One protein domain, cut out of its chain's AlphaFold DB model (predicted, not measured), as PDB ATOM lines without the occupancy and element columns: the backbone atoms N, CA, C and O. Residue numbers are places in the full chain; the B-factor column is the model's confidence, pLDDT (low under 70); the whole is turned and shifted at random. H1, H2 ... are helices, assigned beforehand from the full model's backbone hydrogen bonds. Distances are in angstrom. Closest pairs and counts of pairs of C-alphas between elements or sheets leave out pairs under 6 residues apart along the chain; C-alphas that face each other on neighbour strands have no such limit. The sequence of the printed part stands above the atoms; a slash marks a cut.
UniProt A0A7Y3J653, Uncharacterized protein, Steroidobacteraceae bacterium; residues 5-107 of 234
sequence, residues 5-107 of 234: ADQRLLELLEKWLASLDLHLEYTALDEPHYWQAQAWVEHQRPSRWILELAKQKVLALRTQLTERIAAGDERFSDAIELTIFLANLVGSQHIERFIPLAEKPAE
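Overview. This is residues 5 to 107 of the 234 residues of an uncharacterized protein of Steroidobacteraceae bacterium (UniProt A0A7Y3J653). Two long helices, H1 and H3, lie side by side and run opposite ways; H4 folds back from the end of H3 and slants away from them, making an open V. Residues 82 to 95 stick out, the stretch after H4 returns toward the pair across an empty middle, and small H2 sits at the pair's other end. The printed part has 103 residues, with four named helices in the order H1, H2, H3, H4 and no named strand, and is all helix. It is only just compact, close to loose, with a radius of gyration of the C-alphas of 15.4 A, and spans 47 by 29 by 25 A.

Arrangement. Start at H1, residues 5 to 26, the hub, which touches three helices. With residue 26 alone it only just touches H2, residues 31 to 37, with 3 pairs of C-alphas within 8 A; the closest C-alphas are those of Tyr 26 and Tyr 34, 5.5 A apart. Look next at H3, residues 48 to 70: it touches H1 at a shallow tilt of 20 degrees, opposite ways, with the C-alphas of Leu 20 and Leu 51 closest at 6.3 A. H3 forms a helical hairpin with H4, residues 74 to 89, at a steep tilt of 40 degrees; the closest C-alphas, of Arg 68 and Phe 76, are 7.2 A apart. Residues 77 to 81 of H4 touch residues 5 to 9 of H1, with the C-alphas of Ala 5 and Ser 77 closest at 5.7 A. H2 is apart from H3 and H4. In H1, H2 and H3 every O i to N i+4 pair is within hydrogen-bond range, in H4 11 of 12.

Along the chain. Find C-alpha 5 at (235.966, 203.355, 217.662); from there H1 runs 31.6 A. H3 runs 33.2 A from C-alpha 48 at (233.270, 176.102, 203.173), and H4 23.3 A, to C-alpha 89 at (246.485, 190.173, 225.995).

Size, cuts and confidence. The C-alphas farthest apart, of Pro 32 and Gly 72, are 47.8 A apart. The printed part has no cut and no long link, and residues 90 to 98 have pLDDT under 70.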
ATOM      1  N   ALA A   5     236.085 204.797 217.430       89.56
ATOM      2  CA  ALA A   5     235.966 203.355 217.662       89.56
ATOM      3  C   ALA A   5     235.001 202.713 216.655       89.56
ATOM      4  O   ALA A   5     235.328 201.690 216.057       89.56
ATOM      5  N   ASP A   6     233.868 203.365 216.383       91.81
ATOM      6  CA  ASP A   6     232.895 202.916 215.379       91.81
ATOM      7  C   ASP A   6     233.544 202.745 214.001       91.81
ATOM      8  O   ASP A   6     233.413 201.696 213.371       91.81
ATOM      9  N   GLN A   7     234.303 203.753 213.563       92.75
ATOM     10  CA  GLN A   7     234.988 203.742 212.267       92.75
ATOM     11  C   GLN A   7     236.004 202.600 212.173       92.75
ATOM     12  O   GLN A   7     235.990 201.830 211.212       92.75
ATOM     13  N   ARG A   8     236.844 202.430 213.201       91.94
ATOM     14  CA  ARG A   8     237.850 201.357 213.245       91.94
ATOM     15  C   ARG A   8     237.212 199.969 213.215       91.94
ATOM     16  O   ARG A   8     237.721 199.080 212.530       91.94
ATOM     17  N   LEU A   9     236.099 199.777 213.924       92.38
ATOM     18  CA  LEU A   9     235.363 198.513 213.907       92.38
ATOM     19  C   LEU A   9     234.712 198.251 212.547       92.38
ATOM     20  O   LEU A   9     234.811 197.132 212.048       92.38
ATOM     21  N   LEU A  10     234.098 199.255 211.919       93.62
ATOM     22  CA  LEU A  10     233.519 199.109 210.581       93.62
ATOM     23  C   LEU A  10     234.585 198.730 209.545       93.62
ATOM     24  O   LEU A  10     234.399 197.754 208.819       93.62
ATOM     25  N   GLU A  11     235.729 199.416 209.537       93.00
ATOM     26  CA  GLU A  11     236.858 199.083 208.660       93.00
ATOM     27  C   GLU A  11     237.384 197.661 208.898       93.00
ATOM     28  O   GLU A  11     237.728 196.942 207.956       93.00
ATOM     29  N   LEU A  12     237.456 197.230 210.162       92.19
ATOM     30  CA  LEU A  12     237.881 195.878 210.517       92.19
ATOM     31  C   LEU A  12     236.898 194.824 209.993       92.19
ATOM     32  O   LEU A  12     237.325 193.833 209.398       92.19
ATOM     33  N   LEU A  13     235.595 195.044 210.180       93.56
ATOM     34  CA  LEU A  13     234.551 194.145 209.686       93.56
ATOM     35  C   LEU A  13     234.567 194.061 208.156       93.56
ATOM     36  O   LEU A  13     234.400 192.974 207.609       93.56
ATOM     37  N   GLU A  14     234.820 195.169 207.457       93.88
ATOM     38  CA  GLU A  14     234.954 195.172 205.997       93.88
ATOM     39  C   GLU A  14     236.176 194.382 205.521       93.88
ATOM     40  O   GLU A  14     236.057 193.564 204.606       93.88
ATOM     41  N   LYS A  15     237.327 194.534 206.189       91.94
ATOM     42  CA  LYS A  15     238.519 193.713 205.916       91.94
ATOM     43  C   LYS A  15     238.243 192.226 206.133       91.94
ATOM     44  O   LYS A  15     238.672 191.394 205.332       91.94
ATOM     45  N   TRP A  16     237.511 191.876 207.190       93.62
ATOM     46  CA  TRP A  16     237.131 190.489 207.458       93.62
ATOM     47  C   TRP A  16     236.179 189.936 206.401       93.62
ATOM     48  O   TRP A  16     236.389 188.816 205.941       93.62
ATOM     49  N   LEU A  17     235.175 190.704 205.970       94.19
ATOM     50  CA  LEU A  17     234.271 190.286 204.893       94.19
ATOM     51  C   LEU A  17     235.030 190.031 203.589       94.19
ATOM     52  O   LEU A  17     234.863 188.965 203.004       94.19
ATOM     53  N   ALA A  18     235.911 190.949 203.187       92.50
ATOM     54  CA  ALA A  18     236.715 190.786 201.978       92.50
ATOM     55  C   ALA A  18     237.611 189.538 202.050       92.50
ATOM     56  O   ALA A  18     237.699 188.769 201.093       92.50
ATOM     57  N   SER A  19     238.229 189.293 203.208       91.31
ATOM     58  CA  SER A  19     239.026 188.089 203.431       91.31
ATOM     59  C   SER A  19     238.190 186.807 203.357       91.31
ATOM     60  O   SER A  19     238.677 185.797 202.851       91.31
ATOM     61  N   LEU A  20     236.970 186.810 203.897       92.38
ATOM     62  CA  LEU A  20     236.080 185.647 203.866       92.38
ATOM     63  C   LEU A  20     235.581 185.356 202.450       92.38
ATOM     64  O   LEU A  20     235.488 184.189 202.078       92.38
ATOM     65  N   ASP A  21     235.311 186.393 201.657       92.81
ATOM     66  CA  ASP A  21     234.926 186.251 200.252       92.81
ATOM     67  C   ASP A  21     236.046 185.612 199.424       92.81
ATOM     68  O   ASP A  21     235.795 184.639 198.714       92.81
ATOM     69  N   LEU A  22     237.296 186.047 199.612       90.94
ATOM     70  CA  LEU A  22     238.455 185.413 198.973       90.94
ATOM     71  C   LEU A  22     238.607 183.943 199.382       90.94
ATOM     72  O   LEU A  22     238.827 183.081 198.538       90.94
ATOM     73  N   HIS A  23     238.430 183.610 200.663       88.88
ATOM     74  CA  HIS A  23     238.464 182.210 201.105       88.88
ATOM     75  C   HIS A  23     237.330 181.370 200.509       88.88
ATOM     76  O   HIS A  23     237.533 180.198 200.187       88.88
ATOM     77  N   LEU A  24     236.137 181.937 200.323       91.25
ATOM     78  CA  LEU A  24     235.036 181.249 199.643       91.25
ATOM     79  C   LEU A  24     235.355 180.983 198.165       91.25
ATOM     80  O   LEU A  24     235.013 179.915 197.657       91.25
ATOM     81  N   GLU A  25     236.056 181.900 197.498       89.69
ATOM     82  CA  GLU A  25     236.567 181.699 196.137       89.69
ATOM     83  C   GLU A  25     237.667 180.622 196.108       89.69
ATOM     84  O   GLU A  25     237.595 179.671 195.329       89.69
ATOM     85  N   TYR A  26     238.642 180.686 197.018       87.94
ATOM     86  CA  TYR A  26     239.758 179.735 197.068       87.94
ATOM     87  C   TYR A  26     239.349 178.334 197.534       87.94
ATOM     88  O   TYR A  26     239.991 177.339 197.186       87.94
ATOM     89  N   THR A  27     238.279 178.203 198.319       87.25
ATOM     90  CA  THR A  27     237.751 176.884 198.705       87.25
ATOM     91  C   THR A  27     237.113 176.130 197.541       87.25
ATOM     92  O   THR A  27     236.986 174.910 197.625       87.25
ATOM     93  N   ALA A  28     236.779 176.814 196.442       85.69
ATOM     94  CA  ALA A  28     236.351 176.169 195.204       85.69
ATOM     95  C   ALA A  28     237.521 175.595 194.379       85.69
ATOM     96  O   ALA A  28     237.284 174.780 193.491       85.69
ATOM     97  N   LEU A  29     238.764 176.000 194.665       86.31
ATOM     98  CA  LEU A  29     239.965 175.501 193.991       86.31
ATOM     99  C   LEU A  29     240.413 174.143 194.556       86.31
ATOM    100  O   LEU A  29     240.087 173.776 195.693       86.31
ATOM    101  N   ASP A  30     241.239 173.428 193.791       86.00
ATOM    102  CA  ASP A  30     241.917 172.230 194.287       86.00
ATOM    103  C   ASP A  30     242.880 172.566 195.434       86.00
ATOM    104  O   ASP A  30     243.391 173.681 195.559       86.00
ATOM    105  N   GLU A  31     243.182 171.568 196.261       80.88
ATOM    106  CA  GLU A  31     244.045 171.707 197.435       80.88
ATOM    107  C   GLU A  31     245.428 172.339 197.165       80.88
ATOM    108  O   GLU A  31     245.775 173.285 197.875       80.88
ATOM    109  N   PRO A  32     246.211 171.942 196.139       84.12
ATOM    110  CA  PRO A  32     247.486 172.606 195.855       84.12
ATOM    111  C   PRO A  32     247.311 174.058 195.388       84.12
ATOM    112  O   PRO A  32     248.144 174.903 195.703       84.12
ATOM    113  N   HIS A  33     246.223 174.367 194.678       84.06
ATOM    114  CA  HIS A  33     245.939 175.716 194.190       84.06
ATOM    115  C   HIS A  33     245.508 176.651 195.326       84.06
ATOM    116  O   HIS A  33     245.929 177.806 195.351       84.06
ATOM    117  N   TYR A  34     244.760 176.147 196.315       84.94
ATOM    118  CA  TYR A  34     244.443 176.892 197.538       84.94
ATOM    119  C   TYR A  34     245.720 177.365 198.243       84.94
ATOM    120  O   TYR A  34     245.855 178.545 198.558       84.94
ATOM    121  N   TRP A  35     246.691 176.466 198.434       84.94
ATOM    122  CA  TRP A  35     247.955 176.794 199.103       84.94
ATOM    123  C   TRP A  35     248.849 177.746 198.299       84.94
ATOM    124  O   TRP A  35     249.688 178.431 198.881       84.94
ATOM    125  N   GLN A  36     248.668 177.810 196.980       85.38
ATOM    126  CA  GLN A  36     249.405 178.719 196.102       85.38
ATOM    127  C   GLN A  36     248.765 180.102 195.983       85.38
ATOM    128  O   GLN A  36     249.489 181.048 195.681       85.38
ATOM    129  N   ALA A  37     247.458 180.235 196.238       83.75
ATOM    130  CA  ALA A  37     246.722 181.489 196.073       83.75
ATOM    131  C   ALA A  37     247.317 182.646 196.893       83.75
ATOM    132  O   ALA A  37     247.350 183.785 196.432       83.75
ATOM    133  N   GLN A  38     247.838 182.366 198.091       82.88
ATOM    134  CA  GLN A  38     248.422 183.368 198.986       82.88
ATOM    135  C   GLN A  38     249.662 182.820 199.698       82.88
ATOM    136  O   GLN A  38     249.899 181.614 199.776       82.88
ATOM    137  N   ALA A  39     250.459 183.722 200.269       80.44
ATOM    138  CA  ALA A  39     251.557 183.377 201.169       80.44
ATOM    139  C   ALA A  39     251.022 183.031 202.571       80.44
ATOM    140  O   ALA A  39     251.236 183.771 203.530       80.44
ATOM    141  N   TRP A  40     250.276 181.933 202.676       80.50
ATOM    142  CA  TRP A  40     249.625 181.552 203.921       80.50
ATOM    143  C   TRP A  40     250.616 181.277 205.059       80.50
ATOM    144  O   TRP A  40     251.675 180.684 204.857       80.50
ATOM    145  N   VAL A  41     250.217 181.647 206.276       80.19
ATOM    146  CA  VAL A  41     250.795 181.094 207.512       80.19
ATOM    147  C   VAL A  41     250.340 179.637 207.644       80.19
ATOM    148  O   VAL A  41     249.304 179.271 207.087       80.19
ATOM    149  N   GLU A  42     251.082 178.798 208.363       77.06
ATOM    150  CA  GLU A  42     250.645 177.431 208.666       77.06
ATOM    151  C   GLU A  42     249.269 177.453 209.356       77.06
ATOM    152  O   GLU A  42     249.085 178.095 210.391       77.06
ATOM    153  N   HIS A  43     248.279 176.818 208.726       81.88
ATOM    154  CA  HIS A  43     246.908 176.720 209.222       81.88
ATOM    155  C   HIS A  43     246.234 175.475 208.636       81.88
ATOM    156  O   HIS A  43     246.733 174.865 207.692       81.88
ATOM    157  N   GLN A  44     245.079 175.096 209.177       80.81
ATOM    158  CA  GLN A  44     244.214 174.104 208.538       80.81
ATOM    159  C   GLN A  44     243.312 174.799 207.523       80.81
ATOM    160  O   GLN A  44     242.758 175.855 207.824       80.81
ATOM    161  N   ARG A  45     243.125 174.203 206.338       83.81
ATOM    162  CA  ARG A  45     242.212 174.754 205.328       83.81
ATOM    163  C   ARG A  45     240.799 174.872 205.925       83.81
ATOM    164  O   ARG A  45     240.234 173.849 206.322       83.81
ATOM    165  N   PRO A  46     240.200 176.076 205.965       87.25
ATOM    166  CA  PRO A  46     238.848 176.245 206.471       87.25
ATOM    167  C   PRO A  46     237.846 175.489 205.598       87.25
ATOM    168  O   PRO A  46     237.926 175.513 204.367       87.25
ATOM    169  N   SER A  47     236.861 174.844 206.219       87.88
ATOM    170  CA  SER A  47     235.749 174.268 205.468       87.88
ATOM    171  C   SER A  47     234.818 175.371 204.958       87.88
ATOM    172  O   SER A  47     234.587 176.381 205.628       87.88
ATOM    173  N   ARG A  48     234.210 175.150 203.786       89.56
ATOM    174  CA  ARG A  48     233.270 176.102 203.173       89.56
ATOM    175  C   ARG A  48     232.139 176.515 204.120       89.56
ATOM    176  O   ARG A  48     231.838 177.696 204.240       89.56
ATOM    177  N   TRP A  49     231.554 175.556 204.838       90.06
ATOM    178  CA  TRP A  49     230.453 175.835 205.763       90.06
ATOM    179  C   TRP A  49     230.878 176.737 206.936       90.06
ATOM    180  O   TRP A  49     230.081 177.553 207.395       90.06
ATOM    181  N   ILE A  50     232.129 176.635 207.413       89.19
ATOM    182  CA  ILE A  50     232.648 177.512 208.475       89.19
ATOM    183  C   ILE A  50     232.834 178.931 207.942       89.19
ATOM    184  O   ILE A  50     232.505 179.885 208.643       89.19
ATOM    185  N   LEU A  51     233.311 179.083 206.703       90.56
ATOM    186  CA  LEU A  51     233.452 180.390 206.056       90.56
ATOM    187  C   LEU A  51     232.094 181.077 205.859       90.56
ATOM    188  O   LEU A  51     231.952 182.259 206.169       90.56
ATOM    189  N   GLU A  52     231.081 180.334 205.407       91.44
ATOM    190  CA  GLU A  52     229.709 180.838 205.260       91.44
ATOM    191  C   GLU A  52     229.124 181.268 206.616       91.44
ATOM    192  O   GLU A  52     228.573 182.366 206.738       91.44
ATOM    193  N   LEU A  53     229.317 180.454 207.663       92.25
ATOM    194  CA  LEU A  53     228.906 180.796 209.024       92.25
ATOM    195  C   LEU A  53     229.631 182.046 209.540       92.25
ATOM    196  O   LEU A  53     228.994 182.938 210.102       92.25
ATOM    197  N   ALA A  54     230.948 182.138 209.344       92.25
ATOM    198  CA  ALA A  54     231.735 183.299 209.743       92.25
ATOM    199  C   ALA A  54     231.228 184.567 209.045       92.25
ATOM    200  O   ALA A  54     230.963 185.565 209.715       92.25
ATOM    201  N   LYS A  55     230.980 184.509 207.731       93.88
ATOM    202  CA  LYS A  55     230.416 185.625 206.958       93.88
ATOM    203  C   LYS A  55     229.055 186.054 207.501       93.88
ATOM    204  O   LYS A  55     228.832 187.245 207.716       93.88
ATOM    205  N   GLN A  56     228.174 185.100 207.805       96.00
ATOM    206  CA  GLN A  56     226.880 185.386 208.428       96.00
ATOM    207  C   GLN A  56     227.039 186.123 209.768       96.00
ATOM    208  O   GLN A  56     226.307 187.076 210.035       96.00
ATOM    209  N   LYS A  57     227.991 185.711 210.618       95.25
ATOM    210  CA  LYS A  57     228.229 186.355 211.920       95.25
ATOM    211  C   LYS A  57     228.842 187.745 211.791       95.25
ATOM    212  O   LYS A  57     228.427 188.636 212.525       95.25
ATOM    213  N   VAL A  58     229.755 187.954 210.843       94.94
ATOM    214  CA  VAL A  58     230.325 189.283 210.571       94.94
ATOM    215  C   VAL A  58     229.245 190.246 210.070       94.94
ATOM    216  O   VAL A  58     229.167 191.372 210.554       94.94
ATOM    217  N   LEU A  59     228.355 189.798 209.176       96.00
ATOM    218  CA  LEU A  59     227.222 190.611 208.718       96.00
ATOM    219  C   LEU A  59     226.254 190.948 209.857       96.00
ATOM    220  O   LEU A  59     225.857 192.101 209.991       96.00
ATOM    221  N   ALA A  60     225.918 189.975 210.710       95.44
ATOM    222  CA  ALA A  60     225.064 190.223 211.871       95.44
ATOM    223  C   ALA A  60     225.685 191.243 212.840       95.44
ATOM    224  O   ALA A  60     224.987 192.130 213.327       95.44
ATOM    225  N   LEU A  61     226.995 191.146 213.090       94.81
ATOM    226  CA  LEU A  61     227.718 192.095 213.937       94.81
ATOM    227  C   LEU A  61     227.761 193.494 213.314       94.81
ATOM    228  O   LEU A  61     227.559 194.477 214.022       94.81
ATOM    229  N   ARG A  62     227.953 193.592 211.993       95.00
ATOM    230  CA  ARG A  62     227.879 194.865 211.264       95.00
ATOM    231  C   ARG A  62     226.510 195.519 211.437       95.00
ATOM    232  O   ARG A  62     226.457 196.692 211.780       95.00
ATOM    233  N   THR A  63     225.423 194.767 211.254       96.00
ATOM    234  CA  THR A  63     224.059 195.284 211.449       96.00
ATOM    235  C   THR A  63     223.864 195.816 212.866       96.00
ATOM    236  O   THR A  63     223.431 196.953 213.028       96.00
ATOM    237  N   GLN A  64     224.258 195.044 213.886       94.56
ATOM    238  CA  GLN A  64     224.163 195.478 215.284       94.56
ATOM    239  C   GLN A  64     224.964 196.755 215.545       94.56
ATOM    240  O   GLN A  64     224.472 197.662 216.206       94.56
ATOM    241  N   LEU A  65     226.184 196.847 215.010       93.75
ATOM    242  CA  LEU A  65     227.019 198.031 215.159       93.75
ATOM    243  C   LEU A  65     226.368 199.259 214.509       93.75
ATOM    244  O   LEU A  65     226.242 200.292 215.156       93.75
ATOM    245  N   THR A  66     225.880 199.144 213.271       93.69
ATOM    246  CA  THR A  66     225.207 200.252 212.577       93.69
ATOM    247  C   THR A  66     223.938 200.707 213.303       93.69
ATOM    248  O   THR A  66     223.713 201.909 213.443       93.69
ATOM    249  N   GLU A  67     223.130 199.778 213.820       94.50
ATOM    250  CA  GLU A  67     221.951 200.102 214.634       94.50
ATOM    251  C   GLU A  67     222.332 200.860 215.914       94.50
ATOM    252  O   GLU A  67     221.669 201.827 216.291       94.50
ATOM    253  N   ARG A  68     223.425 200.457 216.571       93.56
ATOM    254  CA  ARG A  68     223.919 201.084 217.806       93.56
ATOM    255  C   ARG A  68     224.527 202.461 217.565       93.56
ATOM    256  O   ARG A  68     224.255 203.375 218.342       93.56
ATOM    257  N   ILE A  69     225.250 202.638 216.460       92.88
ATOM    258  CA  ILE A  69     225.741 203.942 215.995       92.88
ATOM    259  C   ILE A  69     224.562 204.883 215.739       92.88
ATOM    260  O   ILE A  69     224.559 206.020 216.216       92.88
ATOM    261  N   ALA A  70     223.531 204.404 215.034       92.88
ATOM    262  CA  ALA A  70     222.322 205.181 214.766       92.88
ATOM    263  C   ALA A  70     221.576 205.558 216.060       92.88
ATOM    264  O   ALA A  70     221.026 206.653 216.155       92.88
ATOM    265  N   ALA A  71     221.605 204.684 217.070       93.00
ATOM    266  CA  ALA A  71     221.063 204.946 218.401       93.00
ATOM    267  C   ALA A  71     221.960 205.844 219.284       93.00
ATOM    268  O   ALA A  71     221.523 206.262 220.355       93.00
ATOM    269  N   GLY A  72     223.192 206.153 218.857       91.12
ATOM    270  CA  GLY A  72     224.157 206.947 219.625       91.12
ATOM    271  C   GLY A  72     224.759 206.220 220.836       91.12
ATOM    272  O   GLY A  72     225.158 206.875 221.797       91.12
ATOM    273  N   ASP A  73     224.801 204.884 220.823       91.12
ATOM    274  CA  ASP A  73     225.381 204.068 221.899       91.12
ATOM    275  C   ASP A  73     226.908 203.956 221.755       91.12
ATOM    276  O   ASP A  73     227.444 202.959 221.272       91.12
ATOM    277  N   GLU A  74     227.617 204.996 222.194       86.44
ATOM    278  CA  GLU A  74     229.082 205.105 222.085       86.44
ATOM    279  C   GLU A  74     229.829 204.028 222.900       86.44
ATOM    280  O   GLU A  74     230.941 203.629 222.560       86.44
ATOM    281  N   ARG A  75     229.205 203.488 223.957       90.75
ATOM    282  CA  ARG A  75     229.844 202.500 224.848       90.75
ATOM    283  C   ARG A  75     229.963 201.120 224.218       90.75
ATOM    284  O   ARG A  75     230.774 200.313 224.675       90.75
ATOM    285  N   PHE A  76     229.131 200.818 223.225       92.12
ATOM    286  CA  PHE A  76     229.104 199.503 222.595       92.12
ATOM    287  C   PHE A  76     230.417 199.206 221.863       92.12
ATOM    288  O   PHE A  76     231.034 198.164 222.093       92.12
ATOM    289  N   SER A  77     230.879 200.147 221.045       90.00
ATOM    290  CA  SER A  77     232.114 200.012 220.270       90.00
ATOM    291  C   SER A  77     233.350 199.982 221.158       90.00
ATOM    292  O   SER A  77     234.208 199.116 220.983       90.00
ATOM    293  N   ASP A  78     233.388 200.824 222.190       90.38
ATOM    294  CA  ASP A  78     234.457 200.802 223.189       90.38
ATOM    295  C   ASP A  78     234.529 199.451 223.918       90.38
ATOM    296  O   ASP A  78     235.611 198.895 224.112       90.38
ATOM    297  N   ALA A  79     233.383 198.866 224.285       91.94
ATOM    298  CA  ALA A  79     233.339 197.550 224.919       91.94
ATOM    299  C   ALA A  79     233.856 196.433 223.992       91.94
ATOM    300  O   ALA A  79     234.535 195.507 224.454       91.94
ATOM    301  N   ILE A  80     233.576 196.514 222.686       92.00
ATOM    302  CA  ILE A  80     234.108 195.571 221.695       92.00
ATOM    303  C   ILE A  80     235.622 195.743 221.552       92.00
ATOM    304  O   ILE A  80     236.340 194.742 221.592       92.00
ATOM    305  N   GLU A  81     236.131 196.974 221.449       89.25
ATOM    306  CA  GLU A  81     237.577 197.224 221.385       89.25
ATOM    307  C   GLU A  81     238.298 196.702 222.632       89.25
ATOM    308  O   GLU A  81     239.321 196.022 222.514       89.25
ATOM    309  N   LEU A  82     237.732 196.931 223.821       89.94
ATOM    310  CA  LEU A  82     238.250 196.376 225.071       89.94
ATOM    311  C   LEU A  82     238.260 194.847 225.042       89.94
ATOM    312  O   LEU A  82     239.235 194.231 225.468       89.94
ATOM    313  N   THR A  83     237.218 194.219 224.498       88.06
ATOM    314  CA  THR A  83     237.164 192.758 224.368       88.06
ATOM    315  C   THR A  83     238.238 192.235 223.412       88.06
ATOM    316  O   THR A  83     238.910 191.256 223.736       88.06
ATOM    317  N   ILE A  84     238.463 192.896 222.271       85.62
ATOM    318  CA  ILE A  84     239.528 192.545 221.315       85.62
ATOM    319  C   ILE A  84     240.909 192.707 221.963       85.62
ATOM    320  O   ILE A  84     241.766 191.830 221.838       85.62
ATOM    321  N   PHE A  85     241.128 193.808 222.683       84.56
ATOM    322  CA  PHE A  85     242.367 194.060 223.413       84.56
ATOM    323  C   PHE A  85     242.633 192.971 224.460       84.56
ATOM    324  O   PHE A  85     243.717 192.386 224.486       84.56
ATOM    325  N   LEU A  86     241.625 192.632 225.269       82.81
ATOM    326  CA  LEU A  86     241.716 191.573 226.273       82.81
ATOM    327  C   LEU A  86     241.934 190.193 225.642       82.81
ATOM    328  O   LEU A  86     242.735 189.426 226.168       82.81
ATOM    329  N   ALA A  87     241.296 189.883 224.510       79.56
ATOM    330  CA  ALA A  87     241.503 188.620 223.798       79.56
ATOM    331  C   ALA A  87     242.961 188.454 223.329       79.56
ATOM    332  O   ALA A  87     243.535 187.370 223.448       79.56
ATOM    333  N   ASN A  88     243.592 189.540 222.872       76.31
ATOM    334  CA  ASN A  88     245.004 189.530 222.484       76.31
ATOM    335  C   ASN A  88     245.954 189.423 223.697       76.31
ATOM    336  O   ASN A  88     247.018 188.805 223.598       76.31
ATOM    337  N   LEU A  89     245.590 190.011 224.843       74.94
ATOM    338  CA  LEU A  89     246.485 190.173 225.995       74.94
ATOM    339  C   LEU A  89     246.357 189.063 227.056       74.94
ATOM    340  O   LEU A  89     247.365 188.606 227.586       74.94
ATOM    341  N   VAL A  90     245.139 188.601 227.355       67.94
ATOM    342  CA  VAL A  90     244.815 187.699 228.486       67.94
ATOM    343  C   VAL A  90     244.852 186.211 228.089       67.94
ATOM    344  O   VAL A  90     244.396 185.335 228.815       67.94
ATOM    345  N   GLY A  91     245.511 185.880 226.978       54.34
ATOM    346  CA  GLY A  91     245.959 184.507 226.748       54.34
ATOM    347  C   GLY A  91     244.939 183.597 226.071       54.34
ATOM    348  O   GLY A  91     244.674 182.497 226.543       54.34
ATOM    349  N   SER A  92     244.493 183.973 224.874       52.22
ATOM    350  CA  SER A  92     244.223 182.979 223.831       52.22
ATOM    351  C   SER A  92     245.402 182.892 222.846       52.22
ATOM    352  O   SER A  92     245.218 182.797 221.633       52.22
ATOM    353  N   GLN A  93     246.636 182.965 223.361       44.31
ATOM    354  CA  GLN A  93     247.884 183.101 222.585       44.31
ATOM    355  C   GLN A  93     248.318 181.834 221.816       44.31
ATOM    356  O   GLN A  93     249.391 181.808 221.224       44.31
ATOM    357  N   HIS A  94     247.453 180.823 221.732       50.50
ATOM    358  CA  HIS A  94     247.585 179.695 220.806       50.50
ATOM    359  C   HIS A  94     246.265 179.393 220.084       50.50
ATOM    360  O   HIS A  94     245.961 178.238 219.797       50.50
ATOM    361  N   ILE A  95     245.446 180.411 219.795       52.28
ATOM    362  CA  ILE A  95     244.456 180.245 218.729       52.28
ATOM    363  C   ILE A  95     245.251 180.281 217.424       52.28
ATOM    364  O   ILE A  95     245.558 181.359 216.911       52.28
ATOM    365  N   GLU A  96     245.612 179.107 216.899       53.22
ATOM    366  CA  GLU A  96     245.865 178.969 215.465       53.22
ATOM    367  C   GLU A  96     244.699 179.666 214.767       53.22
ATOM    368  O   GLU A  96     243.538 179.295 214.974       53.22
ATOM    369  N   ARG A  97     244.974 180.768 214.058       63.09
ATOM    370  CA  ARG A  97     243.914 181.540 213.410       63.09
ATOM    371  C   ARG A  97     243.209 180.597 212.448       63.09
ATOM    372  O   ARG A  97     243.763 180.254 211.410       63.09
ATOM    373  N   PHE A  98     241.996 180.185 212.816       62.81
ATOM    374  CA  PHE A  98     241.249 179.170 212.077       62.81
ATOM    375  C   PHE A  98     240.991 179.605 210.628       62.81
ATOM    376  O   PHE A  98     240.850 178.768 209.748       62.81
ATOM    377  N   ILE A  99     240.959 180.922 210.380       70.38
ATOM    378  CA  ILE A  99     240.895 181.532 209.053       70.38
ATOM    379  C   ILE A  99     241.964 182.640 209.003       70.38
ATOM    380  O   ILE A  99     241.837 183.630 209.733       70.38
ATOM    381  N   PRO A 100     243.038 182.504 208.205       78.88
ATOM    382  CA  PRO A 100     244.009 183.579 208.022       78.88
ATOM    383  C   PRO A 100     243.398 184.732 207.218       78.88
ATOM    384  O   PRO A 100     242.494 184.519 206.414       78.88
ATOM    385  N   LEU A 101     243.908 185.953 207.402       81.00
ATOM    386  CA  LEU A 101     243.480 187.086 206.580       81.00
ATOM    387  C   LEU A 101     244.009 186.919 205.153       81.00
ATOM    388  O   LEU A 101     245.200 186.691 204.954       81.00
ATOM    389  N   ALA A 102     243.107 187.022 204.186       76.88
ATOM    390  CA  ALA A 102     243.396 187.010 202.764       76.88
ATOM    391  C   ALA A 102     243.359 188.445 202.232       76.88
ATOM    392  O   ALA A 102     242.417 189.191 202.506       76.88
ATOM    393  N   GLU A 103     244.368 188.818 201.452       79.62
ATOM    394  CA  GLU A 103     244.470 190.143 200.849       79.62
ATOM    395  C   GLU A 103     244.566 190.002 199.332       79.62
ATOM    396  O   GLU A 103     245.505 189.413 198.805       79.62
ATOM    397  N   LYS A 104     243.614 190.593 198.606       73.06
ATOM    398  CA  LYS A 104     243.615 190.606 197.136       73.06
ATOM    399  C   LYS A 104     244.941 191.079 196.503       73.06
ATOM    400  O   LYS A 104     245.380 190.441 195.555       73.06
ATOM    401  N   PRO A 105     245.627 192.138 196.987       70.06
ATOM    402  CA  PRO A 105     246.919 192.534 196.412       70.06
ATOM    403  C   PRO A 105     248.064 191.549 196.700       70.06
ATOM    404  O   PRO A 105     249.083 191.604 196.017       70.06
ATOM    405  N   ALA A 106     247.919 190.669 197.693       71.19
ATOM    406  CA  ALA A 106     248.904 189.644 198.035       71.19
ATOM    407  C   ALA A 106     248.661 188.310 197.301       71.19
ATOM    408  O   ALA A 106     249.422 187.354 197.487       71.19
ATOM    409  N   GLU A 107     247.628 188.250 196.449       72.12
ATOM    410  CA  GLU A 107     247.324 187.083 195.632       72.12
ATOM    411  C   GLU A 107     248.485 186.795 194.677       72.12
ATOM    412  O   GLU A 107     248.922 187.648 193.897       72.12
TER     413      GLU A 107